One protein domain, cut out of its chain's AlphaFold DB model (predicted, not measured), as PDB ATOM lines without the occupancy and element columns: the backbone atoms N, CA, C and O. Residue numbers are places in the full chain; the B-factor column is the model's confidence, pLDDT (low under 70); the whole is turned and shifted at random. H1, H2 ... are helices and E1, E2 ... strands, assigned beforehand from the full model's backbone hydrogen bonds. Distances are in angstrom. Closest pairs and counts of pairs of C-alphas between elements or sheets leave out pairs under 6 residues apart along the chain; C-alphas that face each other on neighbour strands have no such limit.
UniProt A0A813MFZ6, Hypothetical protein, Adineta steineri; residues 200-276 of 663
ATOM      1  N   CYS A 200      28.505 -28.760   0.231       92.19
ATOM      2  CA  CYS A 200      28.010 -29.177   1.546       92.19
ATOM      3  C   CYS A 200      26.568 -29.704   1.455       92.19
ATOM      4  O   CYS A 200      25.885 -29.507   0.446       92.19
ATOM      5  N   ASP A 201      26.085 -30.383   2.497       91.31
ATOM      6  CA  ASP A 201      24.722 -30.906   2.540       91.31
ATOM      7  C   ASP A 201      23.978 -30.565   3.832       91.31
ATOM      8  O   ASP A 201      24.523 -30.614   4.931       91.31
ATOM      9  N   ILE A 202      22.687 -30.259   3.687       92.94
ATOM     10  CA  ILE A 202      21.739 -30.141   4.796       92.94
ATOM     11  C   ILE A 202      20.706 -31.243   4.642       92.94
ATOM     12  O   ILE A 202      20.009 -31.321   3.627       92.94
ATOM     13  N   LYS A 203      20.590 -32.088   5.667       94.25
ATOM     14  CA  LYS A 203      19.673 -33.228   5.684       94.25
ATOM     15  C   LYS A 203      18.688 -33.131   6.835       94.25
ATOM     16  O   LYS A 203      19.090 -33.074   7.999       94.25
ATOM     17  N   LEU A 204      17.407 -33.160   6.485       94.56
ATOM     18  CA  LEU A 204      16.284 -33.178   7.412       94.56
ATOM     19  C   LEU A 204      15.552 -34.512   7.300       94.56
ATOM     20  O   LEU A 204      15.345 -35.018   6.200       94.56
ATOM     21  N   ARG A 205      15.120 -35.051   8.433       94.88
ATOM     22  CA  ARG A 205      14.185 -36.167   8.504       94.88
ATOM     23  C   ARG A 205      12.799 -35.646   8.859       94.88
ATOM     24  O   ARG A 205      12.677 -34.763   9.708       94.88
ATOM     25  N   MET A 206      11.770 -36.202   8.225       93.38
ATOM     26  CA  MET A 206      10.363 -35.924   8.519       93.38
ATOM     27  C   MET A 206       9.601 -37.201   8.912       93.38
ATOM     28  O   MET A 206       9.999 -38.292   8.512       93.38
ATOM     29  N   PRO A 207       8.484 -37.099   9.651       91.50
ATOM     30  CA  PRO A 207       7.668 -38.259  10.011       91.50
ATOM     31  C   PRO A 207       7.012 -38.951   8.808       91.50
ATOM     32  O   PRO A 207       6.573 -38.292   7.860       91.50
ATOM     33  N   ASP A 208       6.802 -40.268   8.917       86.31
ATOM     34  CA  ASP A 208       6.115 -41.094   7.910       86.31
ATOM     35  C   ASP A 208       4.752 -40.531   7.479       86.31
ATOM     36  O   ASP A 208       4.388 -40.554   6.303       86.31
ATOM     37  N   SER A 209       4.004 -39.969   8.431       84.12
ATOM     38  CA  SER A 209       2.671 -39.402   8.202       84.12
ATOM     39  C   SER A 209       2.670 -38.174   7.280       84.12
ATOM     40  O   SER A 209       1.618 -37.821   6.731       84.12
ATOM     41  N   LEU A 210       3.827 -37.525   7.098       82.19
ATOM     42  CA  LEU A 210       3.989 -36.292   6.333       82.19
ATOM     43  C   LEU A 210       4.670 -36.487   4.969       82.19
ATOM     44  O   LEU A 210       4.546 -35.600   4.123       82.19
ATOM     45  N   LYS A 211       5.281 -37.653   4.703       84.19
ATOM     46  CA  LYS A 211       6.054 -37.965   3.479       84.19
ATOM     47  C   LYS A 211       5.375 -37.574   2.164       84.19
ATOM     48  O   LYS A 211       6.019 -37.115   1.230       84.19
ATOM     49  N   HIS A 212       4.057 -37.753   2.085       74.81
ATOM     50  CA  HIS A 212       3.283 -37.523   0.857       74.81
ATOM     51  C   HIS A 212       2.612 -36.150   0.769       74.81
ATOM     52  O   HIS A 212       1.931 -35.874  -0.217       74.81
ATOM     53  N   ARG A 213       2.730 -35.316   1.804       74.25
ATOM     54  CA  ARG A 213       2.044 -34.018   1.863       74.25
ATOM     55  C   ARG A 213       2.983 -32.856   2.116       74.25
ATOM     56  O   ARG A 213       2.686 -31.754   1.686       74.25
ATOM     57  N   LEU A 214       4.108 -33.067   2.786       79.81
ATOM     58  CA  LEU A 214       5.005 -31.976   3.113       79.81
ATOM     59  C   LEU A 214       5.875 -31.630   1.903       79.81
ATOM     60  O   LEU A 214       6.561 -32.486   1.351       79.81
ATOM     61  N   ALA A 215       5.839 -30.370   1.491       80.12
ATOM     62  CA  ALA A 215       6.723 -29.844   0.466       80.12
ATOM     63  C   ALA A 215       7.659 -28.804   1.053       80.12
ATOM     64  O   ALA A 215       7.297 -28.072   1.973       80.12
ATOM     65  N   PHE A 216       8.841 -28.708   0.459       83.38
ATOM     66  CA  PHE A 216       9.887 -27.805   0.901       83.38
ATOM     67  C   PHE A 216      10.164 -26.759  -0.169       83.38
ATOM     68  O   PHE A 216      10.204 -27.055  -1.365       83.38
ATOM     69  N   HIS A 217      10.367 -25.527   0.278       83.56
ATOM     70  CA  HIS A 217      10.904 -24.444  -0.528       83.56
ATOM     71  C   HIS A 217      12.169 -23.928   0.142       83.56
ATOM     72  O   HIS A 217      12.319 -24.028   1.356       83.56
ATOM     73  N   PHE A 218      13.078 -23.365  -0.640       88.88
ATOM     74  CA  PHE A 218      14.313 -22.821  -0.104       88.88
ATOM     75  C   PHE A 218      14.743 -21.586  -0.885       88.88
ATOM     76  O   PHE A 218      14.313 -21.384  -2.021       88.88
ATOM     77  N   HIS A 219      15.578 -20.770  -0.256       87.56
ATOM     78  CA  HIS A 219      16.194 -19.592  -0.849       87.56
ATOM     79  C   HIS A 219      17.670 -19.571  -0.465       87.56
ATOM     80  O   HIS A 219      17.989 -19.721   0.714       87.56
ATOM     81  N   LEU A 220      18.556 -19.378  -1.441       90.00
ATOM     82  CA  LEU A 220      19.996 -19.227  -1.228       90.00
ATOM     83  C   LEU A 220      20.402 -17.803  -1.614       90.00
ATOM     84  O   LEU A 220      20.004 -17.317  -2.670       90.00
ATOM     85  N   ARG A 221      21.178 -17.129  -0.763       90.31
ATOM     86  CA  ARG A 221      21.688 -15.772  -1.016       90.31
ATOM     87  C   ARG A 221      23.093 -15.576  -0.475       90.31
ATOM     88  O   ARG A 221      23.478 -16.273   0.460       90.31
ATOM     89  N   PHE A 222      23.805 -14.578  -0.985       89.31
ATOM     90  CA  PHE A 222      25.017 -14.077  -0.337       89.31
ATOM     91  C   PHE A 222      24.708 -13.461   1.038       89.31
ATOM     92  O   PHE A 222      23.635 -12.878   1.255       89.31
ATOM     93  N   ALA A 223      25.653 -13.597   1.970       84.19
ATOM     94  CA  ALA A 223      25.537 -13.056   3.320       84.19
ATOM     95  C   ALA A 223      25.851 -11.556   3.408       84.19
ATOM     96  O   ALA A 223      25.158 -10.829   4.116       84.19
ATOM     97  N   ASN A 224      26.844 -11.070   2.658       75.69
ATOM     98  CA  ASN A 224      27.309  -9.688   2.776       75.69
ATOM     99  C   ASN A 224      26.485  -8.682   1.952       75.69
ATOM    100  O   ASN A 224      26.270  -8.842   0.754       75.69
ATOM    101  N   THR A 225      26.109  -7.584   2.614       55.22
ATOM    102  CA  THR A 225      25.554  -6.334   2.068       55.22
ATOM    103  C   THR A 225      26.646  -5.302   1.772       55.22
ATOM    104  O   THR A 225      26.570  -4.162   2.229       55.22
ATOM    105  N   THR A 226      27.676  -5.641   1.003       41.81
ATOM    106  CA  THR A 226      28.284  -4.582   0.190       41.81
ATOM    107  C   THR A 226      27.435  -4.504  -1.055       41.81
ATOM    108  O   THR A 226      27.419  -5.426  -1.862       41.81
ATOM    109  N   THR A 227      26.668  -3.424  -1.166       41.91
ATOM    110  CA  THR A 227      26.186  -2.941  -2.453       41.91
ATOM    111  C   THR A 227      27.352  -3.028  -3.428       41.91
ATOM    112  O   THR A 227      28.236  -2.172  -3.399       41.91
ATOM    113  N   ASN A 228      27.380  -4.056  -4.279       40.03
ATOM    114  CA  ASN A 228      28.082  -3.915  -5.538       40.03
ATOM    115  C   ASN A 228      27.490  -2.638  -6.130       40.03
ATOM    116  O   ASN A 228      26.264  -2.503  -6.203       40.03
ATOM    117  N   GLU A 229      28.338  -1.692  -6.517       44.78
ATOM    118  CA  GLU A 229      27.973  -0.398  -7.113       44.78
ATOM    119  C   GLU A 229      27.125  -0.549  -8.405       44.78
ATOM    120  O   GLU A 229      26.791   0.427  -9.069       44.78
ATOM    121  N   GLN A 230      26.739  -1.785  -8.742       45.25
ATOM    122  CA  GLN A 230      25.989  -2.244  -9.901       45.25
ATOM    123  C   GLN A 230      24.585  -2.798  -9.571       45.25
ATOM    124  O   GLN A 230      23.835  -3.104 -10.491       45.25
ATOM    125  N   GLY A 231      24.182  -2.897  -8.295       48.41
ATOM    126  CA  GLY A 231      22.799  -3.251  -7.929       48.41
ATOM    127  C   GLY A 231      22.366  -4.689  -8.262       48.41
ATOM    128  O   GLY A 231      21.182  -4.918  -8.510       48.41
ATOM    129  N   GLU A 232      23.297  -5.646  -8.277       54.25
ATOM    130  CA  GLU A 232      23.000  -7.064  -8.527       54.25
ATOM    131  C   GLU A 232      22.142  -7.684  -7.402       54.25
ATOM    132  O   GLU A 232      22.300  -7.367  -6.219       54.25
ATOM    133  N   ASP A 233      21.198  -8.558  -7.769       64.94
ATOM    134  CA  ASP A 233      20.327  -9.262  -6.820       64.94
ATOM    135  C   ASP A 233      21.157 -10.247  -5.980       64.94
ATOM    136  O   ASP A 233      21.830 -11.113  -6.530       64.94
ATOM    137  N   LEU A 234      21.083 -10.172  -4.643       77.31
ATOM    138  CA  LEU A 234      21.831 -11.052  -3.718       77.31
ATOM    139  C   LEU A 234      21.492 -12.548  -3.877       77.31
ATOM    140  O   LEU A 234      22.163 -13.397  -3.289       77.31
ATOM    141  N   GLY A 235      20.421 -12.859  -4.612       81.75
ATOM    142  CA  GLY A 235      20.016 -14.204  -5.008       81.75
ATOM    143  C   GLY A 235      20.572 -14.658  -6.363       81.75
ATOM    144  O   GLY A 235      20.170 -15.715  -6.835       81.75
ATOM    145  N   GLU A 236      21.450 -13.894  -7.017       83.38
ATOM    146  CA  GLU A 236      22.003 -14.217  -8.337       83.38
ATOM    147  C   GLU A 236      23.535 -14.106  -8.356       83.38
ATOM    148  O   GLU A 236      24.138 -13.275  -7.686       83.38
ATOM    149  N   PHE A 237      24.177 -14.966  -9.145       82.06
ATOM    150  CA  PHE A 237      25.602 -14.930  -9.451       82.06
ATOM    151  C   PHE A 237      25.767 -14.954 -10.970       82.06
ATOM    152  O   PHE A 237      25.323 -15.902 -11.620       82.06
ATOM    153  N   GLN A 238      26.360 -13.901 -11.546       84.06
ATOM    154  CA  GLN A 238      26.547 -13.749 -13.000       84.06
ATOM    155  C   GLN A 238      25.242 -13.944 -13.807       84.06
ATOM    156  O   GLN A 238      25.214 -14.624 -14.832       84.06
ATOM    157  N   GLY A 239      24.125 -13.394 -13.313       76.88
ATOM    158  CA  GLY A 239      22.794 -13.533 -13.926       76.88
ATOM    159  C   GLY A 239      22.143 -14.915 -13.757       76.88
ATOM    160  O   GLY A 239      21.085 -15.183 -14.331       76.88
ATOM    161  N   VAL A 240      22.753 -15.814 -12.977       78.06
ATOM    162  CA  VAL A 240      22.207 -17.129 -12.638       78.06
ATOM    163  C   VAL A 240      21.728 -17.133 -11.192       78.06
ATOM    164  O   VAL A 240      22.504 -16.927 -10.267       78.06
ATOM    165  N   LYS A 241      20.451 -17.452 -10.988       83.38
ATOM    166  CA  LYS A 241      19.862 -17.642  -9.657       83.38
ATOM    167  C   LYS A 241      20.618 -18.656  -8.803       83.38
ATOM    168  O   LYS A 241      20.841 -19.786  -9.246       83.38
ATOM    169  N   LEU A 242      20.945 -18.273  -7.573       84.44
ATOM    170  CA  LEU A 242      21.711 -19.069  -6.619       84.44
ATOM    171  C   LEU A 242      21.006 -20.378  -6.250       84.44
ATOM    172  O   LEU A 242      21.667 -21.379  -5.998       84.44
ATOM    173  N   GLU A 243      19.676 -20.450  -6.318       85.81
ATOM    174  CA  GLU A 243      18.950 -21.704  -6.084       85.81
ATOM    175  C   GLU A 243      19.293 -22.798  -7.110       85.81
ATOM    176  O   GLU A 243      19.059 -23.975  -6.845       85.81
ATOM    177  N   ARG A 244      19.878 -22.448  -8.269       84.19
ATOM    178  CA  ARG A 244      20.382 -23.438  -9.240       84.19
ATOM    179  C   ARG A 244      21.613 -24.200  -8.754       84.19
ATOM    180  O   ARG A 244      21.918 -25.249  -9.313       84.19
ATOM    181  N   TYR A 245      22.278 -23.700  -7.720       86.56
ATOM    182  CA  TYR A 245      23.427 -24.330  -7.077       86.56
ATOM    183  C   TYR A 245      23.019 -25.264  -5.926       86.56
ATOM    184  O   TYR A 245      23.875 -25.781  -5.212       86.56
ATOM    185  N   VAL A 246      21.714 -25.503  -5.744       86.62
ATOM    186  CA  VAL A 246      21.174 -26.409  -4.727       86.62
ATOM    187  C   VAL A 246      20.404 -27.544  -5.395       86.62
ATOM    188  O   VAL A 246      19.364 -27.343  -6.022       86.62
ATOM    189  N   LEU A 247      20.880 -28.773  -5.208       86.06
ATOM    190  CA  LEU A 247      20.132 -29.978  -5.537       86.06
ATOM    191  C   LEU A 247      19.286 -30.392  -4.329       86.06
ATOM    192  O   LEU A 247      19.784 -30.991  -3.373       86.06
ATOM    193  N   HIS A 248      17.994 -30.085  -4.403       88.19
ATOM    194  CA  HIS A 248      16.994 -30.515  -3.431       88.19
ATOM    195  C   HIS A 248      16.364 -31.850  -3.848       88.19
ATOM    196  O   HIS A 248      15.807 -31.969  -4.940       88.19
ATOM    197  N   THR A 249      16.426 -32.841  -2.962       86.06
ATOM    198  CA  THR A 249      15.822 -34.163  -3.156       86.06
ATOM    199  C   THR A 249      15.011 -34.565  -1.934       86.06
ATOM    200  O   THR A 249      15.476 -34.408  -0.807       86.06
ATOM    201  N   VAL A 250      13.840 -35.153  -2.162       84.75
ATOM    202  CA  VAL A 250      13.037 -35.808  -1.125       84.75
ATOM    203  C   VAL A 250      12.977 -37.289  -1.468       84.75
ATOM    204  O   VAL A 250      12.476 -37.654  -2.532       84.75
ATOM    205  N   GLN A 251      13.510 -38.132  -0.592       85.19
ATOM    206  CA  GLN A 251      13.493 -39.581  -0.732       85.19
ATOM    207  C   GLN A 251      12.959 -40.192   0.560       85.19
ATOM    208  O   GLN A 251      13.626 -40.160   1.586       85.19
ATOM    209  N   ASP A 252      11.757 -40.762   0.486       87.88
ATOM    210  CA  ASP A 252      11.049 -41.331   1.636       87.88
ATOM    211  C   ASP A 252      10.908 -40.334   2.806       87.88
ATOM    212  O   ASP A 252      10.182 -39.353   2.658       87.88
ATOM    213  N   ASP A 253      11.568 -40.554   3.951       90.06
ATOM    214  CA  ASP A 253      11.566 -39.656   5.121       90.06
ATOM    215  C   ASP A 253      12.670 -38.589   5.068       90.06
ATOM    216  O   ASP A 253      12.699 -37.690   5.911       90.06
ATOM    217  N   LEU A 254      13.582 -38.683   4.099       92.69
ATOM    218  CA  LEU A 254      14.792 -37.881   4.030       92.69
ATOM    219  C   LEU A 254      14.665 -36.754   3.003       92.69
ATOM    220  O   LEU A 254      14.475 -36.971   1.807       92.69
ATOM    221  N   VAL A 255      14.879 -35.533   3.470       93.12
ATOM    222  CA  VAL A 255      14.961 -34.318   2.661       93.12
ATOM    223  C   VAL A 255      16.413 -33.871   2.652       93.12
ATOM    224  O   VAL A 255      17.004 -33.661   3.709       93.12
ATOM    225  N   SER A 256      17.007 -33.743   1.472       92.81
ATOM    226  CA  SER A 256      18.405 -33.337   1.310       92.81
ATOM    227  C   SER A 256      18.506 -32.095   0.438       92.81
ATOM    228  O   SER A 256      17.949 -32.060  -0.658       92.81
ATOM    229  N   PHE A 257      19.262 -31.107   0.903       93.00
ATOM    230  CA  PHE A 257      19.702 -29.949   0.134       93.00
ATOM    231  C   PHE A 257      21.208 -30.084  -0.050       93.00
ATOM    232  O   PHE A 257      21.961 -29.880   0.896       93.00
ATOM    233  N   ASN A 258      21.644 -30.481  -1.242       90.88
ATOM    234  CA  ASN A 258      23.063 -30.557  -1.581       90.88
ATOM    235  C   ASN A 258      23.440 -29.237  -2.249       90.88
ATOM    236  O   ASN A 258      22.952 -28.944  -3.341       90.88
ATOM    237  N   ILE A 259      24.251 -28.430  -1.579       92.81
ATOM    238  CA  ILE A 259      24.651 -27.099  -2.026       92.81
ATOM    239  C   ILE A 259      26.049 -27.188  -2.628       92.81
ATOM    240  O   ILE A 259      26.933 -27.800  -2.037       92.81
ATOM    241  N   HIS A 260      26.251 -26.570  -3.789       91.44
ATOM    242  CA  HIS A 260      27.566 -26.400  -4.397       91.44
ATOM    243  C   HIS A 260      27.761 -24.934  -4.767       91.44
ATOM    244  O   HIS A 260      27.326 -24.498  -5.829       91.44
ATOM    245  N   VAL A 261      28.402 -24.161  -3.898       88.56
ATOM    246  CA  VAL A 261      28.495 -22.707  -4.083       88.56
ATOM    247  C   VAL A 261      29.375 -22.334  -5.289       88.56
ATOM    248  O   VAL A 261      30.323 -23.063  -5.593       88.56
ATOM    249  N   PRO A 262      29.074 -21.227  -5.997       87.88
ATOM    250  CA  PRO A 262      29.806 -20.828  -7.203       87.88
ATOM    251  C   PRO A 262      31.148 -20.141  -6.938       87.88
ATOM    252  O   PRO A 262      32.014 -20.140  -7.811       87.88
ATOM    253  N   GLN A 263      31.309 -19.515  -5.772       88.88
ATOM    254  CA  GLN A 263      32.516 -18.777  -5.405       88.88
ATOM    255  C   GLN A 263      32.759 -18.808  -3.894       88.88
ATOM    256  O   GLN A 263      31.836 -19.060  -3.116       88.88
ATOM    257  N   GLU A 264      33.988 -18.504  -3.487       89.62
ATOM    258  CA  GLU A 264      34.351 -18.314  -2.083       89.62
ATOM    259  C   GLU A 264      33.643 -17.072  -1.523       89.62
ATOM    260  O   GLU A 264      33.906 -15.945  -1.941       89.62
ATOM    261  N   ALA A 265      32.681 -17.299  -0.632       89.81
ATOM    262  CA  ALA A 265      31.910 -16.277   0.064       89.81
ATOM    263  C   ALA A 265      31.086 -16.932   1.184       89.81
ATOM    264  O   ALA A 265      30.962 -18.157   1.248       89.81
ATOM    265  N   ASP A 266      30.451 -16.097   2.001       90.19
ATOM    266  CA  ASP A 266      29.436 -16.526   2.956       90.19
ATOM    267  C   ASP A 266      28.044 -16.508   2.309       90.19
ATOM    268  O   ASP A 266      27.678 -15.571   1.587       90.19
ATOM    269  N   TYR A 267      27.246 -17.535   2.603       92.12
ATOM    270  CA  TYR A 267      25.904 -17.712   2.055       92.12
ATOM    271  C   TYR A 267      24.895 -18.021   3.155       92.12
ATOM    272  O   TYR A 267      25.189 -18.745   4.106       92.12
ATOM    273  N   PHE A 268      23.664 -17.550   2.971       90.75
ATOM    274  CA  PHE A 268      22.526 -17.954   3.786       90.75
ATOM    275  C   PHE A 268      21.561 -18.798   2.978       90.75
ATOM    276  O   PHE A 268      21.106 -18.391   1.906       90.75
ATOM    277  N   ILE A 269      21.202 -19.944   3.550       90.88
ATOM    278  CA  ILE A 269      20.118 -20.785   3.072       90.88
ATOM    279  C   ILE A 269      18.953 -20.732   4.056       90.88
ATOM    280  O   ILE A 269      19.103 -21.008   5.244       90.88
ATOM    281  N   GLU A 270      17.781 -20.371   3.550       89.12
ATOM    282  CA  GLU A 270      16.521 -20.447   4.282       89.12
ATOM    283  C   GLU A 270      15.702 -21.599   3.707       89.12
ATOM    284  O   GLU A 270      15.503 -21.664   2.495       89.12
ATOM    285  N   VAL A 271      15.224 -22.501   4.565       88.44
ATOM    286  CA  VAL A 271      14.369 -23.628   4.180       88.44
ATOM    287  C   VAL A 271      13.019 -23.471   4.865       88.44
ATOM    288  O   VAL A 271      12.939 -23.367   6.088       88.44
ATOM    289  N   GLY A 272      11.947 -23.480   4.080       82.00
ATOM    290  CA  GLY A 272      10.577 -23.524   4.569       82.00
ATOM    291  C   GLY A 272       9.863 -24.800   4.142       82.00
ATOM    292  O   GLY A 272      10.243 -25.456   3.171       82.00
ATOM    293  N   ALA A 273       8.814 -25.150   4.881       80.75
ATOM    294  CA  ALA A 273       8.004 -26.337   4.644       80.75
ATOM    295  C   ALA A 273       6.510 -25.994   4.687       80.75
ATOM    296  O   ALA A 273       6.073 -25.158   5.486       80.75
ATOM    297  N   CYS A 274       5.713 -26.643   3.842       73.19
ATOM    298  CA  CYS A 274       4.265 -26.476   3.814       73.19
ATOM    299  C   CYS A 274       3.535 -27.795   3.556       73.19
ATOM    300  O   CYS A 274       3.936 -28.594   2.711       73.19
ATOM    301  N   ASP A 275       2.440 -28.020   4.283       68.81
ATOM    302  CA  ASP A 275       1.522 -29.125   4.015       68.81
ATOM    303  C   ASP A 275       0.733 -28.846   2.726       68.81
ATOM    304  O   ASP A 275      -0.112 -27.947   2.638       68.81
ATOM    305  N   ILE A 276       1.026 -29.640   1.706       64.00
ATOM    306  CA  ILE A 276       0.334 -29.689   0.439       64.00
ATOM    307  C   ILE A 276      -0.634 -30.874   0.441       64.00
ATOM    308  O   ILE A 276      -0.278 -32.037   0.251       64.00
TER     309      ILE A 276
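Overview. This is residues 200 to 276 of the 663 residues of the protein "Hypothetical protein" of Adineta steineri (UniProt A0A813MFZ6). The picture is a small, loosely built sandwich: a three-strand sheet, E1, E4 and E3, partly face to face with a long two-strand ribbon, E2 and E5. A long loop leads from E2 to the one-turn helix H1 before E3, and its residues 227 to 232 stick out at one end and add to the length. The printed part has 77 residues, with elements in the order E1, E2, H1, E3, E4, E5, and is mostly strand. The sheets, in order E1, E4, E3 and E2, E5, are both antiparallel. The whole is loose, with a radius of gyration of the C-alphas of 14.6 A and spans of 49 by 22 by 18 A.

Arrangement. Start at E1, residues 200 to 205, an edge strand antiparallel to E4, residues 254 to 260, at 167 degrees between directions; look for N 202 and O 257, 2.9 A apart. On the other side of E4 is the edge strand E3, residues 246 to 251, antiparallel at 164 degrees, with N 249 and O 256 2.9 A apart; E3 and E4 form a hairpin. In the second sheet, E2, residues 214 to 222, is antiparallel to E5, residues 267 to 275, at 163 degrees, with N 217 and O 272 2.9 A apart. The two sheets make a sandwich, two sheets face to face, with strands at 19 degrees to each other and 20 pairs of C-alphas within 10 A. E2 and E3 are near each other, while E2 and E4 are only just apart, the closest C-alphas being 8.4 A from each other. H1, residues 242 to 245, only grazes the three-strand sheet; the closest C-alphas of H1 and E2, Leu 220 and Glu 243, are 5.6 A apart. H1 is too short for an O i to N i+4 pair, but its one O i to N i+3 pair is within hydrogen-bond range.

Along the chain. Find C-alpha 200 at (28.010, -29.177, 1.546), where E1 begins and runs 17.0 A. E2 starts at C-alpha 214, (5.005, -31.976, 3.113), and runs 27.1 A. H1 measures 5.6 A, E3 15.8 A and E4 19.1 A. E5 runs 27.0 A to C-alpha 275 at (1.522, -29.125, 4.015).

Size, cuts and confidence. The C-alphas of Ser 209 and Glu 229 are the two farthest apart, at 48.9 A. The printed part has no cut. The link E2 to H1, 19 residues, is long; within it residues 227 to 232 stand free, and residues 236 to 237 pair antiparallel with residues 240 to 241. The mean pLDDT of the printed part is 81.6; look for values under 70 at residues 225 to 233 and 275 to 276.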